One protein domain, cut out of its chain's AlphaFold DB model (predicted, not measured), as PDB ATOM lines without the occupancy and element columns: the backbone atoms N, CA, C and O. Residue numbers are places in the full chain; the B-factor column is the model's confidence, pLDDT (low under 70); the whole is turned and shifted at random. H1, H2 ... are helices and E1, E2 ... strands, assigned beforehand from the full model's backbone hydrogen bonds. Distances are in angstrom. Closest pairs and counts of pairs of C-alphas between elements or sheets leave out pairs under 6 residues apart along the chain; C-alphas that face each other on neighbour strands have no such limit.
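Overview. This is residues 2 to 71 of the 155 residues of the protein "Glucose-6-phosphate 1-dehydrogenase" of Streptococcus sp. GMD2S (UniProt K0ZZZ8). One twisted sheet, only just so, makes the body: four strands side by side, with no named helix on either face. The long loop of residues 12 to 26 reaches past one end of the strands, and a short helix, H1, lies beyond the other end. The printed part has 70 residues, with E1, E2, E3, E4 and H1 in that order; the sheet runs E1, E2, E3, E4, all antiparallel. The class is mostly strand, and the whole is loose and elongated, with a radius of gyration of the C-alphas of 15.8 A and spans of 49 by 25 by 22 A.

Along the chain. E1, residues 6 to 11, begins at C-alpha 6 (-41.894, 6.782, -29.456) and is 16.3 A long. E2, residues 27 to 33, is 18.0 A long. E3, residues 37 to 45, measures 24.9 A, and E4, residues 53 to 61, measures 25.3 A. H1, residues 64 to 67, is 5.0 A long and ends at C-alpha 67 (-46.610, -5.908, -22.184).

Arrangement. The four strands form a meander, each the antiparallel neighbour of the one before. In the hairpin E1 and E2, at 170 degrees, N 10 and O 28 are 2.8 A apart, within hydrogen-bond range. In the hairpin E2 and E3, at 160 degrees, N 29 and O 39 are 2.8 A apart, also within range. In the hairpin E3 and E4, at 160 degrees, N 56 and O 42 are within range at 2.8 A. The edge strands E1 and E4 are apart. H1 is not on the sheet; it is too short for an O i to N i+4 pair, and its one O i to N i+3 pair is not within range.

Size, cuts and confidence. The C-alphas farthest apart, those of Gly 20 and Pro 71, are 49.0 A apart. The printed part has no cut. The link E1 to E2 is long, with 15 residues. Residues 64 to 69 have pLDDT under 70.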
ATOM      1  N   THR A   2     -30.622  11.253 -28.212       85.75
ATOM      2  CA  THR A   2     -30.216  10.890 -26.846       85.75
ATOM      3  C   THR A   2     -30.776   9.561 -26.362       85.75
ATOM      4  O   THR A   2     -30.062   8.768 -25.758       85.75
ATOM      5  N   GLU A   3     -32.047   9.305 -26.649       87.44
ATOM      6  CA  GLU A   3     -32.769   8.143 -26.148       87.44
ATOM      7  C   GLU A   3     -33.684   7.592 -27.247       87.44
ATOM      8  O   GLU A   3     -34.109   8.321 -28.148       87.44
ATOM      9  N   LYS A   4     -33.964   6.286 -27.197       87.06
ATOM     10  CA  LYS A   4     -34.972   5.654 -28.048       87.06
ATOM     11  C   LYS A   4     -36.330   5.768 -27.362       87.06
ATOM     12  O   LYS A   4     -36.549   5.134 -26.335       87.06
ATOM     13  N   GLY A   5     -37.257   6.483 -27.982       88.69
ATOM     14  CA  GLY A   5     -38.631   6.573 -27.513       88.69
ATOM     15  C   GLY A   5     -39.576   6.922 -28.651       88.69
ATOM     16  O   GLY A   5     -39.204   7.644 -29.574       88.69
ATOM     17  N   THR A   6     -40.797   6.404 -28.567       92.00
ATOM     18  CA  THR A   6     -41.894   6.782 -29.456       92.00
ATOM     19  C   THR A   6     -43.026   7.292 -28.586       92.00
ATOM     20  O   THR A   6     -43.575   6.551 -27.768       92.00
ATOM     21  N   HIS A   7     -43.362   8.565 -28.747       92.62
ATOM     22  CA  HIS A   7     -44.356   9.237 -27.924       92.62
ATOM     23  C   HIS A   7     -45.119  10.290 -28.725       92.62
ATOM     24  O   HIS A   7     -44.584  10.914 -29.644       92.62
ATOM     25  N   VAL A   8     -46.352  10.550 -28.312       94.88
ATOM     26  CA  VAL A   8     -47.168  11.660 -28.803       94.88
ATOM     27  C   VAL A   8     -47.369  12.633 -27.652       94.88
ATOM     28  O   VAL A   8     -47.799  12.227 -26.578       94.88
ATOM     29  N   ASN A   9     -47.054  13.909 -27.867       94.69
ATOM     30  CA  ASN A   9     -47.256  14.966 -26.879       94.69
ATOM     31  C   ASN A   9     -48.351  15.914 -27.363       94.69
ATOM     32  O   ASN A   9     -48.244  16.490 -28.445       94.69
ATOM     33  N   ILE A  10     -49.380  16.093 -26.545       95.25
ATOM     34  CA  ILE A  10     -50.467  17.039 -26.778       95.25
ATOM     35  C   ILE A  10     -50.320  18.149 -25.744       95.25
ATOM     36  O   ILE A  10     -50.561  17.941 -24.555       95.25
ATOM     37  N   VAL A  11     -49.900  19.326 -26.206       94.12
ATOM     38  CA  VAL A  11     -49.743  20.520 -25.370       94.12
ATOM     39  C   VAL A  11     -51.024  21.337 -25.446       94.12
ATOM     40  O   VAL A  11     -51.405  21.822 -26.515       94.12
ATOM     41  N   PHE A  12     -51.708  21.480 -24.315       92.00
ATOM     42  CA  PHE A  12     -52.941  22.250 -24.249       92.00
ATOM     43  C   PHE A  12     -52.643  23.746 -24.186       92.00
ATOM     44  O   PHE A  12     -51.658  24.188 -23.593       92.00
ATOM     45  N   LYS A  13     -53.539  24.542 -24.781       89.19
ATOM     46  CA  LYS A  13     -53.485  25.996 -24.648       89.19
ATOM     47  C   LYS A  13     -53.658  26.374 -23.184       89.19
ATOM     48  O   LYS A  13     -54.565  25.890 -22.511       89.19
ATOM     49  N   GLN A  14     -52.797  27.266 -22.728       80.69
ATOM     50  CA  GLN A  14     -52.879  27.814 -21.391       80.69
ATOM     51  C   GLN A  14     -54.039  28.809 -21.299       80.69
ATOM     52  O   GLN A  14     -54.251  29.615 -22.205       80.69
ATOM     53  N   MET A  15     -54.794  28.726 -20.208       77.69
ATOM     54  CA  MET A  15     -55.813  29.711 -19.857       77.69
ATOM     55  C   MET A  15     -55.236  30.718 -18.866       77.69
ATOM     56  O   MET A  15     -54.313  30.393 -18.113       77.69
ATOM     57  N   ASP A  16     -55.806  31.922 -18.846       78.50
ATOM     58  CA  ASP A  16     -55.459  32.920 -17.840       78.50
ATOM     59  C   ASP A  16     -55.746  32.377 -16.440       78.50
ATOM     60  O   ASP A  16     -56.807  31.810 -16.158       78.50
ATOM     61  N   SER A  17     -54.768  32.539 -15.556       79.00
ATOM     62  CA  SER A  17     -54.873  32.070 -14.185       79.00
ATOM     63  C   SER A  17     -55.775  32.992 -13.380       79.00
ATOM     64  O   SER A  17     -55.473  34.170 -13.193       79.00
ATOM     65  N   ILE A  18     -56.841  32.436 -12.811       80.81
ATOM     66  CA  ILE A  18     -57.659  33.135 -11.809       80.81
ATOM     67  C   ILE A  18     -56.914  33.333 -10.477       80.81
ATOM     68  O   ILE A  18     -57.404  34.032  -9.595       80.81
ATOM     69  N   PHE A  19     -55.743  32.709 -10.331       77.94
ATOM     70  CA  PHE A  19     -54.943  32.697  -9.110       77.94
ATOM     71  C   PHE A  19     -53.792  33.713  -9.125       77.94
ATOM     72  O   PHE A  19     -53.034  33.781  -8.167       77.94
ATOM     73  N   GLY A  20     -53.649  34.505 -10.195       76.38
ATOM     74  CA  GLY A  20     -52.625  35.554 -10.295       76.38
ATOM     75  C   GLY A  20     -51.199  35.054 -10.557       76.38
ATOM     76  O   GLY A  20     -50.303  35.872 -10.747       76.38
ATOM     77  N   GLU A  21     -50.990  33.737 -10.620       78.50
ATOM     78  CA  GLU A  21     -49.708  33.103 -10.948       78.50
ATOM     79  C   GLU A  21     -49.746  32.464 -12.343       78.50
ATOM     80  O   GLU A  21     -50.771  31.883 -12.718       78.50
ATOM     81  N   PRO A  22     -48.658  32.530 -13.128       79.50
ATOM     82  CA  PRO A  22     -48.589  31.855 -14.418       79.50
ATOM     83  C   PRO A  22     -48.659  30.333 -14.234       79.50
ATOM     84  O   PRO A  22     -47.888  29.748 -13.482       79.50
ATOM     85  N   LEU A  23     -49.583  29.690 -14.946       82.81
ATOM     86  CA  LEU A  23     -49.725  28.230 -14.956       82.81
ATOM     87  C   LEU A  23     -48.703  27.590 -15.903       82.81
ATOM     88  O   LEU A  23     -48.317  28.188 -16.905       82.81
ATOM     89  N   ALA A  24     -48.297  26.352 -15.636       85.06
ATOM     90  CA  ALA A  24     -47.631  25.554 -16.661       85.06
ATOM     91  C   ALA A  24     -48.673  25.087 -17.702       85.06
ATOM     92  O   ALA A  24     -49.851  24.937 -17.364       85.06
ATOM     93  N   PRO A  25     -48.308  24.837 -18.970       88.44
ATOM     94  CA  PRO A  25     -49.232  24.203 -19.903       88.44
ATOM     95  C   PRO A  25     -49.565  22.784 -19.427       88.44
ATOM     96  O   PRO A  25     -48.679  22.043 -19.003       88.44
ATOM     97  N   ASN A  26     -50.833  22.388 -19.536       91.62
ATOM     98  CA  ASN A  26     -51.199  20.988 -19.336       91.62
ATOM     99  C   ASN A  26     -50.667  20.171 -20.522       91.62
ATOM    100  O   ASN A  26     -50.727  20.630 -21.670       91.62
ATOM    101  N   ILE A  27     -50.170  18.965 -20.264       94.12
ATOM    102  CA  ILE A  27     -49.565  18.111 -21.295       94.12
ATOM    103  C   ILE A  27     -50.099  16.692 -21.140       94.12
ATOM    104  O   ILE A  27     -50.012  16.117 -20.060       94.12
ATOM    105  N   LEU A  28     -50.632  16.128 -22.225       94.81
ATOM    106  CA  LEU A  28     -50.914  14.698 -22.333       94.81
ATOM    107  C   LEU A  28     -49.816  14.047 -23.173       94.81
ATOM    108  O   LEU A  28     -49.686  14.339 -24.363       94.81
ATOM    109  N   THR A  29     -49.053  13.150 -22.563       94.44
ATOM    110  CA  THR A  29     -48.047  12.340 -23.246       94.44
ATOM    111  C   THR A  29     -48.547  10.909 -23.362       94.44
ATOM    112  O   THR A  29     -48.805  10.257 -22.356       94.44
ATOM    113  N   ILE A  30     -48.670  10.412 -24.589       93.94
ATOM    114  CA  ILE A  30     -48.992   9.016 -24.893       93.94
ATOM    115  C   ILE A  30     -47.683   8.325 -25.254       93.94
ATOM    116  O   ILE A  30     -47.017   8.714 -26.214       93.94
ATOM    117  N   TYR A  31     -47.310   7.312 -24.486       91.44
ATOM    118  CA  TYR A  31     -46.103   6.531 -24.703       91.44
ATOM    119  C   TYR A  31     -46.455   5.276 -25.488       91.44
ATOM    120  O   TYR A  31     -47.311   4.500 -25.073       91.44
ATOM    121  N   ILE A  32     -45.783   5.096 -26.620       89.19
ATOM    122  CA  ILE A  32     -45.981   3.955 -27.516       89.19
ATOM    123  C   ILE A  32     -44.859   2.936 -27.289       89.19
ATOM    124  O   ILE A  32     -45.113   1.750 -27.152       89.19
ATOM    125  N   GLN A  33     -43.606   3.392 -27.204       86.12
ATOM    126  CA  GLN A  33     -42.439   2.550 -26.907       86.12
ATOM    127  C   GLN A  33     -41.413   3.345 -26.085       86.12
ATOM    128  O   GLN A  33     -41.311   4.560 -26.283       86.12
ATOM    129  N   PRO A  34     -40.616   2.707 -25.202       80.19
ATOM    130  CA  PRO A  34     -40.484   1.257 -24.971       80.19
ATOM    131  C   PRO A  34     -41.521   0.654 -24.012       80.19
ATOM    132  O   PRO A  34     -41.738  -0.553 -24.040       80.19
ATOM    133  N   THR A  35     -42.159   1.475 -23.180       82.69
ATOM    134  CA  THR A  35     -43.220   1.043 -22.263       82.69
ATOM    135  C   THR A  35     -44.473   1.838 -22.567       82.69
ATOM    136  O   THR A  35     -44.481   3.069 -22.439       82.69
ATOM    137  N   GLU A  36     -45.516   1.122 -22.970       86.94
ATOM    138  CA  GLU A  36     -46.820   1.698 -23.264       86.94
ATOM    139  C   GLU A  36     -47.438   2.329 -22.017       86.94
ATOM    140  O   GLU A  36     -47.253   1.873 -20.884       86.94
ATOM    141  N   GLY A  37     -48.165   3.416 -22.228       90.19
ATOM    142  CA  GLY A  37     -48.862   4.112 -21.161       90.19
ATOM    143  C   GLY A  37     -49.167   5.550 -21.529       90.19
ATOM    144  O   GLY A  37     -48.986   5.978 -22.668       90.19
ATOM    145  N   PHE A  38     -49.601   6.325 -20.549       93.50
ATOM    146  CA  PHE A  38     -49.822   7.751 -20.721       93.50
ATOM    147  C   PHE A  38     -49.497   8.512 -19.439       93.50
ATOM    148  O   PHE A  38     -49.506   7.957 -18.343       93.50
ATOM    149  N   SER A  39     -49.202   9.793 -19.595       93.94
ATOM    150  CA  SER A  39     -49.014  10.739 -18.503       93.94
ATOM    151  C   SER A  39     -49.830  11.984 -18.800       93.94
ATOM    152  O   SER A  39     -49.805  12.483 -19.928       93.94
ATOM    153  N   LEU A  40     -50.574  12.466 -17.812       94.50
ATOM    154  CA  LEU A  40     -51.307  13.720 -17.898       94.50
ATOM    155  C   LEU A  40     -50.794  14.676 -16.821       94.50
ATOM    156  O   LEU A  40     -51.035  14.471 -15.633       94.50
ATOM    157  N   SER A  41     -50.116  15.737 -17.254       92.25
ATOM    158  CA  SER A  41     -49.654  16.818 -16.390       92.25
ATOM    159  C   SER A  41     -50.721  17.906 -16.288       92.25
ATOM    160  O   SER A  41     -51.142  18.466 -17.306       92.25
ATOM    161  N   LEU A  42     -51.170  18.189 -15.064       90.56
ATOM    162  CA  LEU A  42     -52.187  19.190 -14.738       90.56
ATOM    163  C   LEU A  42     -51.710  20.079 -13.597       90.56
ATOM    164  O   LEU A  42     -51.112  19.600 -12.639       90.56
ATOM    165  N   ASN A  43     -52.051  21.362 -13.634       88.31
ATOM    166  CA  ASN A  43     -51.787  22.250 -12.503       88.31
ATOM    167  C   ASN A  43     -52.724  21.928 -11.330       88.31
ATOM    168  O   ASN A  43     -53.947  21.922 -11.486       88.31
ATOM    169  N   GLY A  44     -52.153  21.694 -10.152       84.44
ATOM    170  CA  GLY A  44     -52.884  21.525  -8.902       84.44
ATOM    171  C   GLY A  44     -52.276  22.359  -7.781       84.44
ATOM    172  O   GLY A  44     -51.197  22.929  -7.924       84.44
ATOM    173  N   LYS A  45     -52.979  22.437  -6.649       83.44
ATOM    174  CA  LYS A  45     -52.426  23.062  -5.444       83.44
ATOM    175  C   LYS A  45     -51.273  22.204  -4.922       83.44
ATOM    176  O   LYS A  45     -51.448  21.002  -4.721       83.44
ATOM    177  N   GLU A  46     -50.131  22.832  -4.675       81.19
ATOM    178  CA  GLU A  46     -49.008  22.200  -3.996       81.19
ATOM    179  C   GLU A  46     -49.391  21.848  -2.547       81.19
ATOM    180  O   GLU A  46     -50.143  22.566  -1.874       81.19
ATOM    181  N   VAL A  47     -48.912  20.705  -2.057       74.44
ATOM    182  CA  VAL A  47     -49.159  20.286  -0.674       74.44
ATOM    183  C   VAL A  47     -48.272  21.120   0.248       74.44
ATOM    184  O   VAL A  47     -47.071  20.893   0.340       74.44
ATOM    185  N   GLY A  48     -48.872  22.082   0.945       77.06
ATOM    186  CA  GLY A  48     -48.170  22.974   1.862       77.06
ATOM    187  C   GLY A  48     -49.092  24.018   2.491       77.06
ATOM    188  O   GLY A  48     -50.290  24.086   2.188       77.06
ATOM    189  N   GLU A  49     -48.524  24.820   3.394       70.75
ATOM    190  CA  GLU A  49     -49.225  25.945   4.027       70.75
ATOM    191  C   GLU A  49     -49.412  27.122   3.059       70.75
ATOM    192  O   GLU A  49     -50.424  27.820   3.118       70.75
ATOM    193  N   GLU A  50     -48.473  27.308   2.127       76.25
ATOM    194  CA  GLU A  50     -48.542  28.351   1.105       76.25
ATOM    195  C   GLU A  50     -49.491  27.958  -0.040       76.25
ATOM    196  O   GLU A  50     -49.595  26.797  -0.439       76.25
ATOM    197  N   PHE A  51     -50.207  28.943  -0.586       74.88
ATOM    198  CA  PHE A  51     -51.013  28.751  -1.786       74.88
ATOM    199  C   PHE A  51     -50.113  28.905  -3.013       74.88
ATOM    200  O   PHE A  51     -49.905  30.018  -3.483       74.88
ATOM    201  N   LYS A  52     -49.570  27.785  -3.495       78.06
ATOM    202  CA  LYS A  52     -48.801  27.702  -4.741       78.06
ATOM    203  C   LYS A  52     -49.401  26.662  -5.667       78.06
ATOM    204  O   LYS A  52     -49.933  25.643  -5.211       78.06
ATOM    205  N   LEU A  53     -49.338  26.930  -6.966       80.69
ATOM    206  CA  LEU A  53     -49.750  25.982  -7.996       80.69
ATOM    207  C   LEU A  53     -48.525  25.290  -8.581       80.69
ATOM    208  O   LEU A  53     -47.571  25.942  -8.996       80.69
ATOM    209  N   ALA A  54     -48.578  23.964  -8.638       80.94
ATOM    210  CA  ALA A  54     -47.527  23.138  -9.209       80.94
ATOM    211  C   ALA A  54     -48.124  22.122 -10.198       80.94
ATOM    212  O   ALA A  54     -49.251  21.648  -9.999       80.94
ATOM    213  N   PRO A  55     -47.401  21.782 -11.279       84.12
ATOM    214  CA  PRO A  55     -47.812  20.712 -12.174       84.12
ATOM    215  C   PRO A  55     -47.725  19.364 -11.446       84.12
ATOM    216  O   PRO A  55     -46.659  18.941 -11.010       84.12
ATOM    217  N   ASN A  56     -48.856  18.675 -11.354       86.06
ATOM    218  CA  ASN A  56     -48.975  17.311 -10.862       86.06
ATOM    219  C   ASN A  56     -49.131  16.358 -12.048       86.06
ATOM    220  O   ASN A  56     -49.844  16.659 -13.007       86.06
ATOM    221  N   SER A  57     -48.478  15.201 -11.973       87.56
ATOM    222  CA  SER A  57     -48.532  14.174 -13.015       87.56
ATOM    223  C   SER A  57     -49.463  13.035 -12.612       87.56
ATOM    224  O   SER A  57     -49.399  12.534 -11.488       87.56
ATOM    225  N   LEU A  58     -50.341  12.636 -13.530       91.12
ATOM    226  CA  LEU A  58     -51.136  11.416 -13.447       91.12
ATOM    227  C   LEU A  58     -50.564  10.413 -14.442       91.12
ATOM    228  O   LEU A  58     -50.765  10.553 -15.648       91.12
ATOM    229  N   ASP A  59     -49.856   9.411 -13.932       91.06
ATOM    230  CA  ASP A  59     -49.138   8.438 -14.749       91.06
ATOM    231  C   ASP A  59     -49.824   7.074 -14.736       91.06
ATOM    232  O   ASP A  59     -50.162   6.525 -13.686       91.06
ATOM    233  N   TYR A  60     -49.970   6.497 -15.922       88.88
ATOM    234  CA  TYR A  60     -50.313   5.098 -16.118       88.88
ATOM    235  C   TYR A  60     -49.261   4.457 -17.015       88.88
ATOM    236  O   TYR A  60     -48.965   4.958 -18.101       88.88
ATOM    237  N   ARG A  61     -48.705   3.331 -16.574       83.44
ATOM    238  CA  ARG A  61     -47.781   2.510 -17.358       83.44
ATOM    239  C   ARG A  61     -48.268   1.081 -17.349       83.44
ATOM    240  O   ARG A  61     -48.678   0.575 -16.309       83.44
ATOM    241  N   THR A  62     -48.219   0.451 -18.512       79.12
ATOM    242  CA  THR A  62     -48.524  -0.966 -18.643       79.12
ATOM    243  C   THR A  62     -47.449  -1.767 -17.908       79.12
ATOM    244  O   THR A  62     -46.255  -1.600 -18.169       79.12
ATOM    245  N   ASP A  63     -47.870  -2.627 -16.980       72.75
ATOM    246  CA  ASP A  63     -46.971  -3.534 -16.268       72.75
ATOM    247  C   ASP A  63     -46.286  -4.501 -17.242       72.75
ATOM    248  O   ASP A  63     -46.872  -4.931 -18.239       72.75
ATOM    249  N   ALA A  64     -45.065  -4.929 -16.908       60.12
ATOM    250  CA  ALA A  64     -44.275  -5.844 -17.737       60.12
ATOM    251  C   ALA A  64     -45.010  -7.158 -18.091       60.12
ATOM    252  O   ALA A  64     -44.754  -7.751 -19.139       60.12
ATOM    253  N   THR A  65     -45.942  -7.606 -17.243       57.97
ATOM    254  CA  THR A  65     -46.780  -8.795 -17.476       57.97
ATOM    255  C   THR A  65     -47.838  -8.573 -18.558       57.97
ATOM    256  O   THR A  65     -48.116  -9.488 -19.327       57.97
ATOM    257  N   ALA A  66     -48.399  -7.366 -18.649       60.06
ATOM    258  CA  ALA A  66     -49.351  -6.990 -19.686       60.06
ATOM    259  C   ALA A  66     -48.642  -6.679 -21.013       60.06
ATOM    260  O   ALA A  66     -49.153  -7.036 -22.070       60.06
ATOM    261  N   THR A  67     -47.425  -6.119 -20.975       58.94
ATOM    262  CA  THR A  67     -46.610  -5.908 -22.184       58.94
ATOM    263  C   THR A  67     -46.223  -7.229 -22.855       58.94
ATOM    264  O   THR A  67     -46.280  -7.325 -24.074       58.94
ATOM    265  N   GLY A  68     -45.891  -8.271 -22.081       60.59
ATOM    266  CA  GLY A  68     -45.586  -9.605 -22.621       60.59
ATOM    267  C   GLY A  68     -46.797 -10.372 -23.171       60.59
ATOM    268  O   GLY A  68     -46.615 -11.362 -23.871       60.59
ATOM    269  N   ALA A  69     -48.017  -9.930 -22.851       62.50
ATOM    270  CA  ALA A  69     -49.267 -10.482 -23.371       62.50
ATOM    271  C   ALA A  69     -49.829  -9.681 -24.561       62.50
ATOM    272  O   ALA A  69     -50.833 -10.093 -25.147       62.50
ATOM    273  N   SER A  70     -49.215  -8.543 -24.905       71.75
ATOM    274  CA  SER A  70     -49.598  -7.762 -26.080       71.75
ATOM    275  C   SER A  70     -49.135  -8.503 -27.341       71.75
ATOM    276  O   SER A  70     -47.958  -8.871 -27.411       71.75
ATOM    277  N   PRO A  71     -50.028  -8.777 -28.311       75.88
ATOM    278  CA  PRO A  71     -49.647  -9.462 -29.539       75.88
ATOM    279  C   PRO A  71     -48.627  -8.630 -30.314       75.88
ATOM    280  O   PRO A  71     -48.698  -7.398 -30.334       75.88
TER     281      PRO A  71